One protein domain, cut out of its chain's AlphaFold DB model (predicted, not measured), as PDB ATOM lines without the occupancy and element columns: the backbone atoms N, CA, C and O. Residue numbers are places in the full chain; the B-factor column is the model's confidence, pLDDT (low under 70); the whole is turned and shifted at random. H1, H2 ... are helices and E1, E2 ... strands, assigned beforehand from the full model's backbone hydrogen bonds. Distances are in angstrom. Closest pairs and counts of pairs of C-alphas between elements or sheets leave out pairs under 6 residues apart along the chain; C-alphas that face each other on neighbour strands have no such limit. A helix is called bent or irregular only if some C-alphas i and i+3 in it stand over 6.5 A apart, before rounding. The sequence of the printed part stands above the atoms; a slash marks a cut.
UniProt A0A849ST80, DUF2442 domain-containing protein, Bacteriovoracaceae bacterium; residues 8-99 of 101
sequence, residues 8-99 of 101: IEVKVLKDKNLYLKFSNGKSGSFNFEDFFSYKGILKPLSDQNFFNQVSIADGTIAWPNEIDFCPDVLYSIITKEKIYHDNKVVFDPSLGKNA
ATOM      1  N   ILE A   8      95.329  90.480 114.517       98.12
ATOM      2  CA  ILE A   8      95.032  90.955 115.878       98.12
ATOM      3  C   ILE A   8      95.757  92.256 116.235       98.12
ATOM      4  O   ILE A   8      95.446  92.869 117.251       98.12
ATOM      5  N   GLU A   9      96.715  92.690 115.415       98.62
ATOM      6  CA  GLU A   9      97.417  93.961 115.590       98.62
ATOM      7  C   GLU A   9      97.812  94.528 114.226       98.62
ATOM      8  O   GLU A   9      98.280  93.785 113.362       98.62
ATOM      9  N   VAL A  10      97.659  95.844 114.059       98.69
ATOM     10  CA  VAL A  10      98.152  96.606 112.908       98.69
ATOM     11  C   VAL A  10      98.835  97.876 113.404       98.69
ATOM     12  O   VAL A  10      98.339  98.541 114.313       98.69
ATOM     13  N   LYS A  11      99.983  98.218 112.814       98.56
ATOM     14  CA  LYS A  11     100.643  99.516 113.011       98.56
ATOM     15  C   LYS A  11     101.090 100.073 111.675       98.56
ATOM     16  O   LYS A  11     101.741  99.374 110.899       98.56
ATOM     17  N   VAL A  12     100.800 101.348 111.451       98.25
ATOM     18  CA  VAL A  12     101.365 102.092 110.328       98.25
ATOM     19  C   VAL A  12     102.776 102.532 110.686       98.25
ATOM     20  O   VAL A  12     103.014 103.103 111.750       98.25
ATOM     21  N   LEU A  13     103.714 102.236 109.798       97.75
ATOM     22  CA  LEU A  13     105.109 102.636 109.881       97.75
ATOM     23  C   LEU A  13     105.400 103.690 108.793       97.75
ATOM     24  O   LEU A  13     104.510 104.126 108.062       97.75
ATOM     25  N   LYS A  14     106.657 104.132 108.690       94.81
ATOM     26  CA  LYS A  14     107.084 105.077 107.646       94.81
ATOM     27  C   LYS A  14     106.992 104.452 106.249       94.81
ATOM     28  O   LYS A  14     106.968 103.230 106.112       94.81
ATOM     29  N   ASP A  15     106.955 105.295 105.220       95.06
ATOM     30  CA  ASP A  15     107.087 104.890 103.813       95.06
ATOM     31  C   ASP A  15     106.097 103.789 103.391       95.06
ATOM     32  O   ASP A  15     106.479 102.815 102.749       95.06
ATOM     33  N   LYS A  16     104.828 103.916 103.811       96.00
ATOM     34  CA  LYS A  16     103.732 102.968 103.512       96.00
ATOM     35  C   LYS A  16     103.977 101.535 104.000       96.00
ATOM     36  O   LYS A  16     103.364 100.586 103.514       96.00
ATOM     37  N   ASN A  17     104.835 101.370 105.004       97.75
ATOM     38  CA  ASN A  17     105.006 100.088 105.668       97.75
ATOM     39  C   ASN A  17     103.875  99.844 106.673       97.75
ATOM     40  O   ASN A  17     103.471 100.745 107.412       97.75
ATOM     41  N   LEU A  18     103.405  98.602 106.739       98.56
ATOM     42  CA  LEU A  18     102.490  98.123 107.772       98.56
ATOM     43  C   LEU A  18     103.160  96.998 108.544       98.56
ATOM     44  O   LEU A  18     103.721  96.087 107.943       98.56
ATOM     45  N   TYR A  19     103.072  97.048 109.869       98.75
ATOM     46  CA  TYR A  19     103.310  95.894 110.730       98.75
ATOM     47  C   TYR A  19     101.981  95.209 111.028       98.75
ATOM     48  O   TYR A  19     101.028  95.891 111.410       98.75
ATOM     49  N   LEU A  20     101.943  93.881 110.912       98.75
ATOM     50  CA  LEU A  20     100.793  93.058 111.276       98.75
ATOM     51  C   LEU A  20     101.204  91.950 112.244       98.75
ATOM     52  O   LEU A  20     102.301  91.393 112.142       98.75
ATOM     53  N   LYS A  21     100.285  91.587 113.140       98.62
ATOM     54  CA  LYS A  21     100.381  90.399 113.994       98.62
ATOM     55  C   LYS A  21      99.160  89.514 113.807       98.62
ATOM     56  O   LYS A  21      98.030  89.998 113.850       98.62
ATOM     57  N   PHE A  22      99.405  88.221 113.666       98.38
ATOM     58  CA  PHE A  22      98.393  87.190 113.487       98.38
ATOM     59  C   PHE A  22      98.082  86.476 114.807       98.38
ATOM     60  O   PHE A  22      98.901  86.439 115.731       98.38
ATOM     61  N   SER A  23      96.892  85.889 114.895       97.69
ATOM     62  CA  SER A  23      96.387  85.168 116.069       97.69
ATOM     63  C   SER A  23      97.252  83.959 116.446       97.69
ATOM     64  O   SER A  23      97.317  83.601 117.622       97.69
ATOM     65  N   ASN A  24      97.961  83.366 115.480       96.69
ATOM     66  CA  ASN A  24      98.920  82.283 115.706       96.69
ATOM     67  C   ASN A  24     100.295  82.756 116.222       96.69
ATOM     68  O   ASN A  24     101.206  81.945 116.382       96.69
ATOM     69  N   GLY A  25     100.462  84.059 116.467       97.75
ATOM     70  CA  GLY A  25     101.685  84.653 116.998       97.75
ATOM     71  C   GLY A  25     102.710  85.073 115.945       97.75
ATOM     72  O   GLY A  25     103.647  85.793 116.295       97.75
ATOM     73  N   LYS A  26     102.543  84.702 114.666       98.31
ATOM     74  CA  LYS A  26     103.396  85.232 113.594       98.31
ATOM     75  C   LYS A  26     103.153  86.727 113.418       98.31
ATOM     76  O   LYS A  26     102.054  87.234 113.631       98.31
ATOM     77  N   SER A  27     104.198  87.447 113.036       98.56
ATOM     78  CA  SER A  27     104.120  88.882 112.780       98.56
ATOM     79  C   SER A  27     105.247  89.327 111.868       98.56
ATOM     80  O   SER A  27     106.257  88.634 111.747       98.56
ATOM     81  N   GLY A  28     105.086  90.491 111.257       98.56
ATOM     82  CA  GLY A  28     106.116  91.092 110.429       98.56
ATOM     83  C   GLY A  28     105.639  92.391 109.813       98.56
ATOM     84  O   GLY A  28     104.488  92.793 109.983       98.56
ATOM     85  N   SER A  29     106.548  93.053 109.109       98.44
ATOM     86  CA  SER A  29     106.248  94.258 108.350       98.44
ATOM     87  C   SER A  29     106.451  94.038 106.861       98.44
ATOM     88  O   SER A  29     107.345  93.294 106.457       98.44
ATOM     89  N   PHE A  30     105.660  94.729 106.055       98.12
ATOM     90  CA  PHE A  30     105.834  94.783 104.610       98.12
ATOM     91  C   PHE A  30     105.599  96.207 104.112       98.12
ATOM     92  O   PHE A  30     104.812  96.949 104.710       98.12
ATOM     93  N   ASN A  31     106.264  96.575 103.018       97.81
ATOM     94  CA  ASN A  31     105.936  97.795 102.301       97.81
ATOM     95  C   ASN A  31     104.734  97.513 101.395       97.81
ATOM     96  O   ASN A  31     104.761  96.594 100.575       97.81
ATOM     97  N   PHE A  32     103.666  98.294 101.547       96.75
ATOM     98  CA  PHE A  32     102.450  98.132 100.757       96.75
ATOM     99  C   PHE A  32     102.712  98.255  99.245       96.75
ATOM    100  O   PHE A  32     102.116  97.539  98.438       96.75
ATOM    101  N   GLU A  33     103.649  99.118  98.859       96.06
ATOM    102  CA  GLU A  33     103.974  99.407  97.463       96.06
ATOM    103  C   GLU A  33     104.791  98.307  96.782       96.06
ATOM    104  O   GLU A  33     104.877  98.310  95.554       96.06
ATOM    105  N   ASP A  34     105.340  97.345  97.529       96.81
ATOM    106  CA  ASP A  34     106.054  96.193  96.957       96.81
ATOM    107  C   ASP A  34     105.096  95.201  96.283       96.81
ATOM    108  O   ASP A  34     105.494  94.462  95.381       96.81
ATOM    109  N   PHE A  35     103.826  95.202  96.697       96.69
ATOM    110  CA  PHE A  35     102.813  94.235  96.265       96.69
ATOM    111  C   PHE A  35     101.634  94.889  95.550       96.69
ATOM    112  O   PHE A  35     101.088  94.316  94.609       96.69
ATOM    113  N   PHE A  36     101.252  96.103  95.950       95.69
ATOM    114  CA  PHE A  36     100.036  96.749  95.469       95.69
ATOM    115  C   PHE A  36     100.336  98.060  94.741       95.69
ATOM    116  O   PHE A  36     101.337  98.734  94.972       95.69
ATOM    117  N   SER A  37      99.456  98.424  93.809       94.62
ATOM    118  CA  SER A  37      99.504  99.707  93.101       94.62
ATOM    119  C   SER A  37      98.231 100.497  93.380       94.62
ATOM    120  O   SER A  37      97.138  99.935  93.352       94.62
ATOM    121  N   TYR A  38      98.354 101.810  93.571       95.38
ATOM    122  CA  TYR A  38      97.218 102.702  93.829       95.38
ATOM    123  C   TYR A  38      96.409 102.986  92.557       95.38
ATOM    124  O   TYR A  38      96.480 104.063  91.962       95.38
ATOM    125  N   LYS A  39      95.656 101.989  92.098       94.44
ATOM    126  CA  LYS A  39      94.776 102.074  90.928       94.44
ATOM    127  C   LYS A  39      93.366 101.627  91.304       94.44
ATOM    128  O   LYS A  39      93.185 100.831  92.222       94.44
ATOM    129  N   GLY A  40      92.370 102.139  90.582       94.44
ATOM    130  CA  GLY A  40      90.965 101.795  90.814       94.44
ATOM    131  C   GLY A  40      90.535 102.078  92.254       94.44
ATOM    132  O   GLY A  40      90.803 103.163  92.774       94.44
ATOM    133  N   ILE A  41      89.916 101.083  92.895       94.75
ATOM    134  CA  ILE A  41      89.428 101.161  94.279       94.75
ATOM    135  C   ILE A  41      90.544 101.459  95.298       94.75
ATOM    136  O   ILE A  41      90.291 102.094  96.311       94.75
ATOM    137  N   LEU A  42      91.801 101.110  94.991       96.06
ATOM    138  CA  LEU A  42      92.952 101.357  95.867       96.06
ATOM    139  C   LEU A  42      93.535 102.770  95.733       96.06
ATOM    140  O   LEU A  42      94.471 103.116  96.451       96.06
ATOM    141  N   LYS A  43      93.027 103.600  94.811       96.94
ATOM    142  CA  LYS A  43      93.545 104.958  94.579       96.94
ATOM    143  C   LYS A  43      93.608 105.818  95.854       96.94
ATOM    144  O   LYS A  43      94.627 106.482  96.019       96.94
ATOM    145  N   PRO A  44      92.610 105.817  96.762       97.12
ATOM    146  CA  PRO A  44      92.673 106.612  97.992       97.12
ATOM    147  C   PRO A  44      93.860 106.263  98.900       97.12
ATOM    148  O   PRO A  44      94.353 107.130  99.611       97.12
ATOM    149  N   LEU A  45      94.369 105.025  98.844       97.50
ATOM    150  CA  LEU A  45      95.483 104.571  99.683       97.50
ATOM    151  C   LEU A  45      96.825 105.241  99.343       97.50
ATOM    152  O   LEU A  45      97.766 105.138 100.135       97.50
ATOM    153  N   SER A  46      96.937 105.948  98.209       96.56
ATOM    154  CA  SER A  46      98.138 106.736  97.902       96.56
ATOM    155  C   SER A  46      98.301 107.918  98.859       96.56
ATOM    156  O   SER A  46      99.424 108.245  99.244       96.56
ATOM    157  N   ASP A  47      97.200 108.503  99.337       96.75
ATOM    158  CA  ASP A  47      97.228 109.571 100.330       96.75
ATOM    159  C   ASP A  47      97.642 109.027 101.705       96.75
ATOM    160  O   ASP A  47      97.171 107.982 102.157       96.75
ATOM    161  N   GLN A  48      98.574 109.702 102.378       95.69
ATOM    162  CA  GLN A  48      99.080 109.230 103.668       95.69
ATOM    163  C   GLN A  48      98.027 109.342 104.773       95.69
ATOM    164  O   GLN A  48      97.954 108.455 105.621       95.69
ATOM    165  N   ASN A  49      97.193 110.384 104.764       97.38
ATOM    166  CA  ASN A  49      96.168 110.566 105.789       97.38
ATOM    167  C   ASN A  49      95.061 109.519 105.655       97.38
ATOM    168  O   ASN A  49      94.565 109.024 106.663       97.38
ATOM    169  N   PHE A  50      94.700 109.143 104.429       97.94
ATOM    170  CA  PHE A  50      93.789 108.035 104.174       97.94
ATOM    171  C   PHE A  50      94.423 106.692 104.551       97.94
ATOM    172  O   PHE A  50      93.818 105.914 105.279       97.94
ATOM    173  N   PHE A  51      95.675 106.444 104.156       98.12
ATOM    174  CA  PHE A  51      96.396 105.218 104.518       98.12
ATOM    175  C   PHE A  51      96.530 105.024 106.039       98.12
ATOM    176  O   PHE A  51      96.434 103.903 106.535       98.12
ATOM    177  N   ASN A  52      96.681 106.113 106.795       98.00
ATOM    178  CA  ASN A  52      96.756 106.080 108.256       98.00
ATOM    179  C   ASN A  52      95.448 105.643 108.938       98.00
ATOM    180  O   ASN A  52      95.464 105.367 110.132       98.00
ATOM    181  N   GLN A  53      94.332 105.566 108.204       98.31
ATOM    182  CA  GLN A  53      93.031 105.126 108.721       98.31
ATOM    183  C   GLN A  53      92.855 103.602 108.695       98.31
ATOM    184  O   GLN A  53      91.742 103.118 108.895       98.31
ATOM    185  N   VAL A  54      93.927 102.841 108.443       98.44
ATOM    186  CA  VAL A  54      93.885 101.379 108.535       98.44
ATOM    187  C   VAL A  54      93.407 100.951 109.923       98.44
ATOM    188  O   VAL A  54      93.841 101.476 110.949       98.44
ATOM    189  N   SER A  55      92.517  99.973 109.955       98.06
ATOM    190  CA  SER A  55      91.969  99.402 111.180       98.06
ATOM    191  C   SER A  55      91.754  97.903 111.004       98.06
ATOM    192  O   SER A  55      91.832  97.396 109.889       98.06
ATOM    193  N   ILE A  56      91.522  97.184 112.102       98.06
ATOM    194  CA  ILE A  56      91.163  95.765 112.039       98.06
ATOM    195  C   ILE A  56      89.640  95.652 112.004       98.06
ATOM    196  O   ILE A  56      88.975  96.149 112.911       98.06
ATOM    197  N   ALA A  57      89.113  94.961 110.998       95.62
ATOM    198  CA  ALA A  57      87.700  94.635 110.843       95.62
ATOM    199  C   ALA A  57      87.568  93.146 110.495       95.62
ATOM    200  O   ALA A  57      88.302  92.641 109.651       95.62
ATOM    201  N   ASP A  58      86.702  92.425 111.212       93.00
ATOM    202  CA  ASP A  58      86.390  91.003 110.981       93.00
ATOM    203  C   ASP A  58      87.599  90.062 110.833       93.00
ATOM    204  O   ASP A  58      87.549  89.022 110.185       93.00
ATOM    205  N   GLY A  59      88.700  90.389 111.518       94.19
ATOM    206  CA  GLY A  59      89.914  89.575 111.512       94.19
ATOM    207  C   GLY A  59      90.873  89.846 110.357       94.19
ATOM    208  O   GLY A  59      91.857  89.121 110.227       94.19
ATOM    209  N   THR A  60      90.649  90.906 109.584       96.00
ATOM    210  CA  THR A  60      91.614  91.435 108.617       96.00
ATOM    211  C   THR A  60      91.838  92.941 108.797       96.00
ATOM    212  O   THR A  60      91.288  93.539 109.720       96.00
ATOM    213  N   ILE A  61      92.679  93.557 107.960       98.00
ATOM    214  CA  ILE A  61      92.813  95.015 107.876       98.00
ATOM    215  C   ILE A  61      91.862  95.600 106.837       98.00
ATOM    216  O   ILE A  61      91.691  95.047 105.750       98.00
ATOM    217  N   ALA A  62      91.308  96.759 107.166       97.94
ATOM    218  CA  ALA A  62      90.436  97.520 106.294       97.94
ATOM    219  C   ALA A  62      90.671  99.026 106.443       97.94
ATOM    220  O   ALA A  62      91.138  99.522 107.474       97.94
ATOM    221  N   TRP A  63      90.297  99.749 105.398       98.19
ATOM    222  CA  TRP A  63      90.194 101.200 105.337       98.19
ATOM    223  C   TRP A  63      88.728 101.607 105.131       98.19
ATOM    224  O   TRP A  63      87.892 100.766 104.782       98.19
ATOM    225  N   PRO A  64      88.389 102.898 105.307       96.56
ATOM    226  CA  PRO A  64      87.080 103.410 104.919       96.56
ATOM    227  C   PRO A  64      86.714 103.050 103.471       96.56
ATOM    228  O   PRO A  64      87.591 102.878 102.624       96.56
ATOM    229  N   ASN A  65      85.413 103.020 103.177       92.81
ATOM    230  CA  ASN A  65      84.854 102.629 101.874       92.81
ATOM    231  C   ASN A  65      85.096 101.157 101.499       92.81
ATOM    232  O   ASN A  65      85.295 100.859 100.324       92.81
ATOM    233  N   GLU A  66      85.074 100.261 102.490       91.50
ATOM    234  CA  GLU A  66      85.109  98.801 102.279       91.50
ATOM    235  C   GLU A  66      86.365  98.322 101.536       91.50
ATOM    236  O   GLU A  66      86.343  97.329 100.816       91.50
ATOM    237  N   ILE A  67      87.483  99.038 101.697       97.06
ATOM    238  CA  ILE A  67      88.764  98.618 101.134       97.06
ATOM    239  C   ILE A  67      89.434  97.695 102.145       97.06
ATOM    240  O   ILE A  67      90.030  98.169 103.112       97.06
ATOM    241  N   ASP A  68      89.356  96.392 101.919       96.38
ATOM    242  CA  ASP A  68      89.994  95.368 102.734       96.38
ATOM    243  C   ASP A  68      90.967  94.506 101.916       96.38
ATOM    244  O   ASP A  68      91.085  94.609 100.692       96.38
ATOM    245  N   PHE A  69      91.741  93.687 102.622       96.19
ATOM    246  CA  PHE A  69      92.672  92.740 102.018       96.19
ATOM    247  C   PHE A  69      92.472  91.369 102.643       96.19
ATOM    248  O   PHE A  69      92.279  91.256 103.849       96.19
ATOM    249  N   CYS A  70      92.564  90.309 101.841       94.81
ATOM    250  CA  CYS A  70      92.435  88.950 102.355       94.81
ATOM    251  C   CYS A  70      93.564  88.637 103.367       94.81
ATOM    252  O   CYS A  70      94.742  88.822 103.030       94.81
ATOM    253  N   PRO A  71      93.245  88.138 104.579       96.06
ATOM    254  CA  PRO A  71      94.249  87.833 105.597       96.06
ATOM    255  C   PRO A  71      95.246  86.758 105.143       96.06
ATOM    256  O   PRO A  71      96.420  86.853 105.495       96.06
ATOM    257  N   ASP A  72      94.840  85.805 104.295       96.44
ATOM    258  CA  ASP A  72      95.735  84.778 103.736       96.44
ATOM    259  C   ASP A  72      96.839  85.380 102.852       96.44
ATOM    260  O   ASP A  72      98.000  84.970 102.925       96.44
ATOM    261  N   VAL A  73      96.501  86.391 102.042       97.25
ATOM    262  CA  VAL A  73      97.466  87.101 101.182       97.25
ATOM    263  C   VAL A  73      98.464  87.875 102.037       97.25
ATOM    264  O   VAL A  73      99.672  87.796 101.818       97.25
ATOM    265  N   LEU A  74      97.978  88.587 103.053       98.00
ATOM    266  CA  LEU A  74      98.831  89.332 103.980       98.00
ATOM    267  C   LEU A  74      99.737  88.404 104.794       98.00
ATOM    268  O   LEU A  74     100.917  88.700 104.995       98.00
ATOM    269  N   TYR A  75      99.202  87.267 105.232       98.06
ATOM    270  CA  TYR A  75      99.959  86.238 105.925       98.06
ATOM    271  C   TYR A  75     101.063  85.677 105.033       98.06
ATOM    272  O   TYR A  75     102.223  85.689 105.439       98.06
ATOM    273  N   SER A  76     100.737  85.294 103.797       98.25
ATOM    274  CA  SER A  76     101.699  84.847 102.784       98.25
ATOM    275  C   SER A  76     102.830  85.862 102.557       98.25
ATOM    276  O   SER A  76     104.007  85.500 102.573       98.25
ATOM    277  N   ILE A  77     102.507  87.153 102.425       98.31
ATOM    278  CA  ILE A  77     103.500  88.227 102.265       98.31
ATOM    279  C   ILE A  77     104.468  88.295 103.454       98.31
ATOM    280  O   ILE A  77     105.676  88.478 103.258       98.31
ATOM    281  N   ILE A  78     103.951  88.156 104.678       98.19
ATOM    282  CA  ILE A  78     104.735  88.262 105.914       98.19
ATOM    283  C   ILE A  78     105.578  87.009 106.160       98.19
ATOM    284  O   ILE A  78     106.742  87.124 106.540       98.19
ATOM    285  N   THR A  79     105.024  85.821 105.934       97.88
ATOM    286  CA  THR A  79     105.699  84.544 106.213       97.88
ATOM    287  C   THR A  79     106.537  84.030 105.049       97.88
ATOM    288  O   THR A  79     107.346  83.125 105.238       97.88
ATOM    289  N   LYS A  80     106.365  84.615 103.857       97.62
ATOM    290  CA  LYS A  80     106.926  84.151 102.577       97.62
ATOM    291  C   LYS A  80     106.409  82.776 102.139       97.62
ATOM    292  O   LYS A  80     106.988  82.150 101.254       97.62
ATOM    293  N   GLU A  81     105.308  82.316 102.726       97.38
ATOM    294  CA  GLU A  81     104.637  81.074 102.343       97.38
ATOM    295  C   GLU A  81     103.814  81.290 101.069       97.38
ATOM    296  O   GLU A  81     103.155  82.312 100.926       97.38
ATOM    297  N   LYS A  82     103.838  80.344 100.129       98.31
ATOM    298  CA  LYS A  82     103.059  80.424  98.881       98.31
ATOM    299  C   LYS A  82     101.605  80.020  99.122       98.31
ATOM    300  O   LYS A  82     101.344  79.153  99.953       98.31
ATOM    301  N   ILE A  83     100.677  80.586  98.353       97.25
ATOM    302  CA  ILE A  83      99.274  80.140  98.350       97.25
ATOM    303  C   ILE A  83      99.078  79.144  97.211       97.25
ATOM    304  O   ILE A  83      99.516  79.383  96.082       97.25
ATOM    305  N   TYR A  84      98.402  78.038  97.518       96.50
ATOM    306  CA  TYR A  84      98.113  76.964  96.575       96.50
ATOM    307  C   TYR A  84      96.607  76.827  96.331       96.50
ATOM    308  O   TYR A  84      95.813  76.916  97.265       96.50
ATOM    309  N   HIS A  85      96.232  76.540  95.087       94.44
ATOM    310  CA  HIS A  85      94.897  76.096  94.686       94.44
ATOM    311  C   HIS A  85      95.061  74.908  93.731       94.44
ATOM    312  O   HIS A  85      95.879  74.976  92.816       94.44
ATOM    313  N   ASP A  86      94.362  73.793  93.967       94.62
ATOM    314  CA  ASP A  86      94.492  72.554  93.176       94.62
ATOM    315  C   ASP A  86      95.952  72.109  92.929       94.62
ATOM    316  O   ASP A  86      96.350  71.776  91.811       94.62
ATOM    317  N   ASN A  87      96.780  72.133  93.984       94.31
ATOM    318  CA  ASN A  87      98.223  71.828  93.957       94.31
ATOM    319  C   ASN A  87      99.076  72.726  93.036       94.31
ATOM    320  O   ASN A  87     100.239  72.413  92.773       94.31
ATOM    321  N   LYS A  88      98.543  73.860  92.578       96.50
ATOM    322  CA  LYS A  88      99.278  74.882  91.825       96.50
ATOM    323  C   LYS A  88      99.501  76.106  92.696       96.50
ATOM    324  O   LYS A  88      98.617  76.496  93.452       96.50
ATOM    325  N   VAL A  89     100.677  76.717  92.583       97.00
ATOM    326  CA  VAL A  89     100.939  78.017  93.210       97.00
ATOM    327  C   VAL A  89     100.108  79.064  92.476       97.00
ATOM    328  O   VAL A  89     100.285  79.229  91.274       97.00
ATOM    329  N   VAL A  90      99.230  79.755  93.200       97.38
ATOM    330  CA  VAL A  90      98.450  80.892  92.678       97.38
ATOM    331  C   VAL A  90      98.999  82.231  93.160       97.38
ATOM    332  O   VAL A  90      98.750  83.261  92.542       97.38
ATOM    333  N   PHE A  91      99.769  82.217  94.253       97.75
ATOM    334  CA  PHE A  91     100.436  83.401  94.777       97.75
ATOM    335  C   PHE A  91     101.835  83.066  95.302       97.75
ATOM    336  O   PHE A  91     101.986  82.229  96.200       97.75
ATOM    337  N   ASP A  92     102.848  83.739  94.759       98.00
ATOM    338  CA  ASP A  92     104.241  83.656  95.197       98.00
ATOM    339  C   ASP A  92     104.729  85.021  95.720       98.00
ATOM    340  O   ASP A  92     105.075  85.905  94.926       98.00
ATOM    341  N   PRO A  93     104.811  85.213  97.053       96.88
ATOM    342  CA  PRO A  93     105.182  86.497  97.646       96.88
ATOM    343  C   PRO A  93     106.617  86.932  97.317       96.88
ATOM    344  O   PRO A  93     106.979  88.077  97.591       96.88
ATOM    345  N   SER A  94     107.456  86.058  96.748       96.50
ATOM    346  CA  SER A  94     108.808  86.433  96.320       96.50
ATOM    347  C   SER A  94     108.833  87.274  95.038       96.50
ATOM    348  O   SER A  94     109.843  87.914  94.754       96.50
ATOM    349  N   LEU A  95     107.724  87.328  94.287       96.44
ATOM    350  CA  LEU A  95     107.636  88.037  93.005       96.44
ATOM    351  C   LEU A  95     107.091  89.475  93.122       96.44
ATOM    352  O   LEU A  95     106.942  90.163  92.107       96.44
ATOM    353  N   GLY A  96     106.783  89.952  94.337       94.69
ATOM    354  CA  GLY A  96     106.296  91.316  94.591       94.69
ATOM    355  C   GLY A  96     105.012  91.637  93.817       94.69
ATOM    356  O   GLY A  96     104.030  90.904  93.897       94.69
ATOM    357  N   LYS A  97     105.017  92.703  93.007       93.81
ATOM    358  CA  LYS A  97     103.870  93.100  92.159       93.81
ATOM    359  C   LYS A  97     103.425  92.033  91.151       93.81
ATOM    360  O   LYS A  97     102.308  92.121  90.650       93.81
ATOM    361  N   ASN A  98     104.274  91.046  90.862       95.19
ATOM    362  CA  ASN A  98     103.973  89.930  89.964       95.19
ATOM    363  C   ASN A  98     103.673  88.628  90.735       95.19
ATOM    364  O   ASN A  98     103.862  87.544  90.196       95.19
ATOM    365  N   ALA A  99     103.263  88.722  92.004       94.81
ATOM    366  CA  ALA A  99     103.008  87.561  92.857       94.81
ATOM    367  C   ALA A  99     101.846  86.674  92.396       94.81
ATOM    368  O   ALA A  99     101.837  85.502  92.752       94.81
TER     369      ALA A  99
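Overview. This is residues 8 to 99 of the 101 residues of the protein "DUF2442 domain-containing protein" of Bacteriovoracaceae bacterium (UniProt A0A849ST80). A small three-strand sheet, E1, E2 and E3, has the helix H3 across one face over E2 and E3, while the hairpin of E4 and E5 packs by E4 on E1. Beyond H3 the hairpin of E6 and E7 makes one end of the longest axis, and the short helices H1 and H2 lie toward the other end. The 92 printed residues run E1 E2 E3 H1 H2 E4 E5 H3 E6 E7 H4, four named helices and seven named strands of the mixed class. The sheet order is E1 - E2 - E3, antiparallel. The whole is compact and rounded, with a radius of gyration of the C-alphas of 13.0 A and spans of 40 by 29 by 23 A.

Arrangement. Start at E1, residues 8 to 12, E2, residues 17 to 22, and E3, residues 27 to 31: a meander, each strand the antiparallel neighbour of the one before. Look for N 11 and O 19 at 2.9 A between E1 and E2, and N 20 and O 28 at 2.9 A between E2 and E3. H3, residues 71 to 79, is on the sheet at a height of 8.7 A and runs across the strands, at 88 degrees to E3 on the local plane; its closest C-alphas to E3 are those of Ile 78 and Gly 28, 5.5 A apart. The hairpin of E4, residues 55 to 57, and E5, residues 60 to 63, has N 62 and O 55 at 2.8 A; the closest C-alphas of E4 and E1 are Ser 55 and Val 10, 7.0 A apart. In the hairpin of E6, residues 83 to 85, and E7, residues 88 to 91, N 85 and O 88 are 2.9 A apart; Ile 83 and Ser 76 are the closest C-alphas of E6 and H3, at 6.9 A. H4, residues 93 to 98, is close to H3 but not clearly touching, 5.2 A at the C-alphas of Pro 93 and Ile 77. H1, residues 40 to 46, and H2, residues 48 to 51, only just touch, only at the corner, with 3 pairs of C-alphas within 8 A, the closest being Leu 45 and Phe 51 at 5.0 A. In H3 every O i to N i+4 pair is within hydrogen-bond range; H1 has 0 of 3 but 3 of 4 O i to N i+3 pairs, H4 has 0 of 2 and 1 of 3, and H2 is too short for an i+4 pair.

Along the chain. Find C-alpha 8 at (95.032, 90.955, 115.878), where E1 begins its 14.0 A; E2 covers 16.5 A, E3 13.9 A and E5 10.4 A. H3 runs 11.9 A from C-alpha 71 at (94.249, 87.833, 105.597), and H1 11.2 A. H1 and H4 are irregular: C-alphas 41 and 44 are 7.4 A apart, C-alphas 94 and 97 9.3 A. H4 ends at C-alpha 98, (103.973, 89.930, 89.964).

Size, cuts and confidence. The C-alphas farthest apart, those of Asn 49 and Asn 87, are 40.6 A apart. The printed part has no cut and no long link; E3 to H1 and E5 to H3 are short, the others tight. The mean pLDDT of the printed part is 96.8, and no printed residue is under 70.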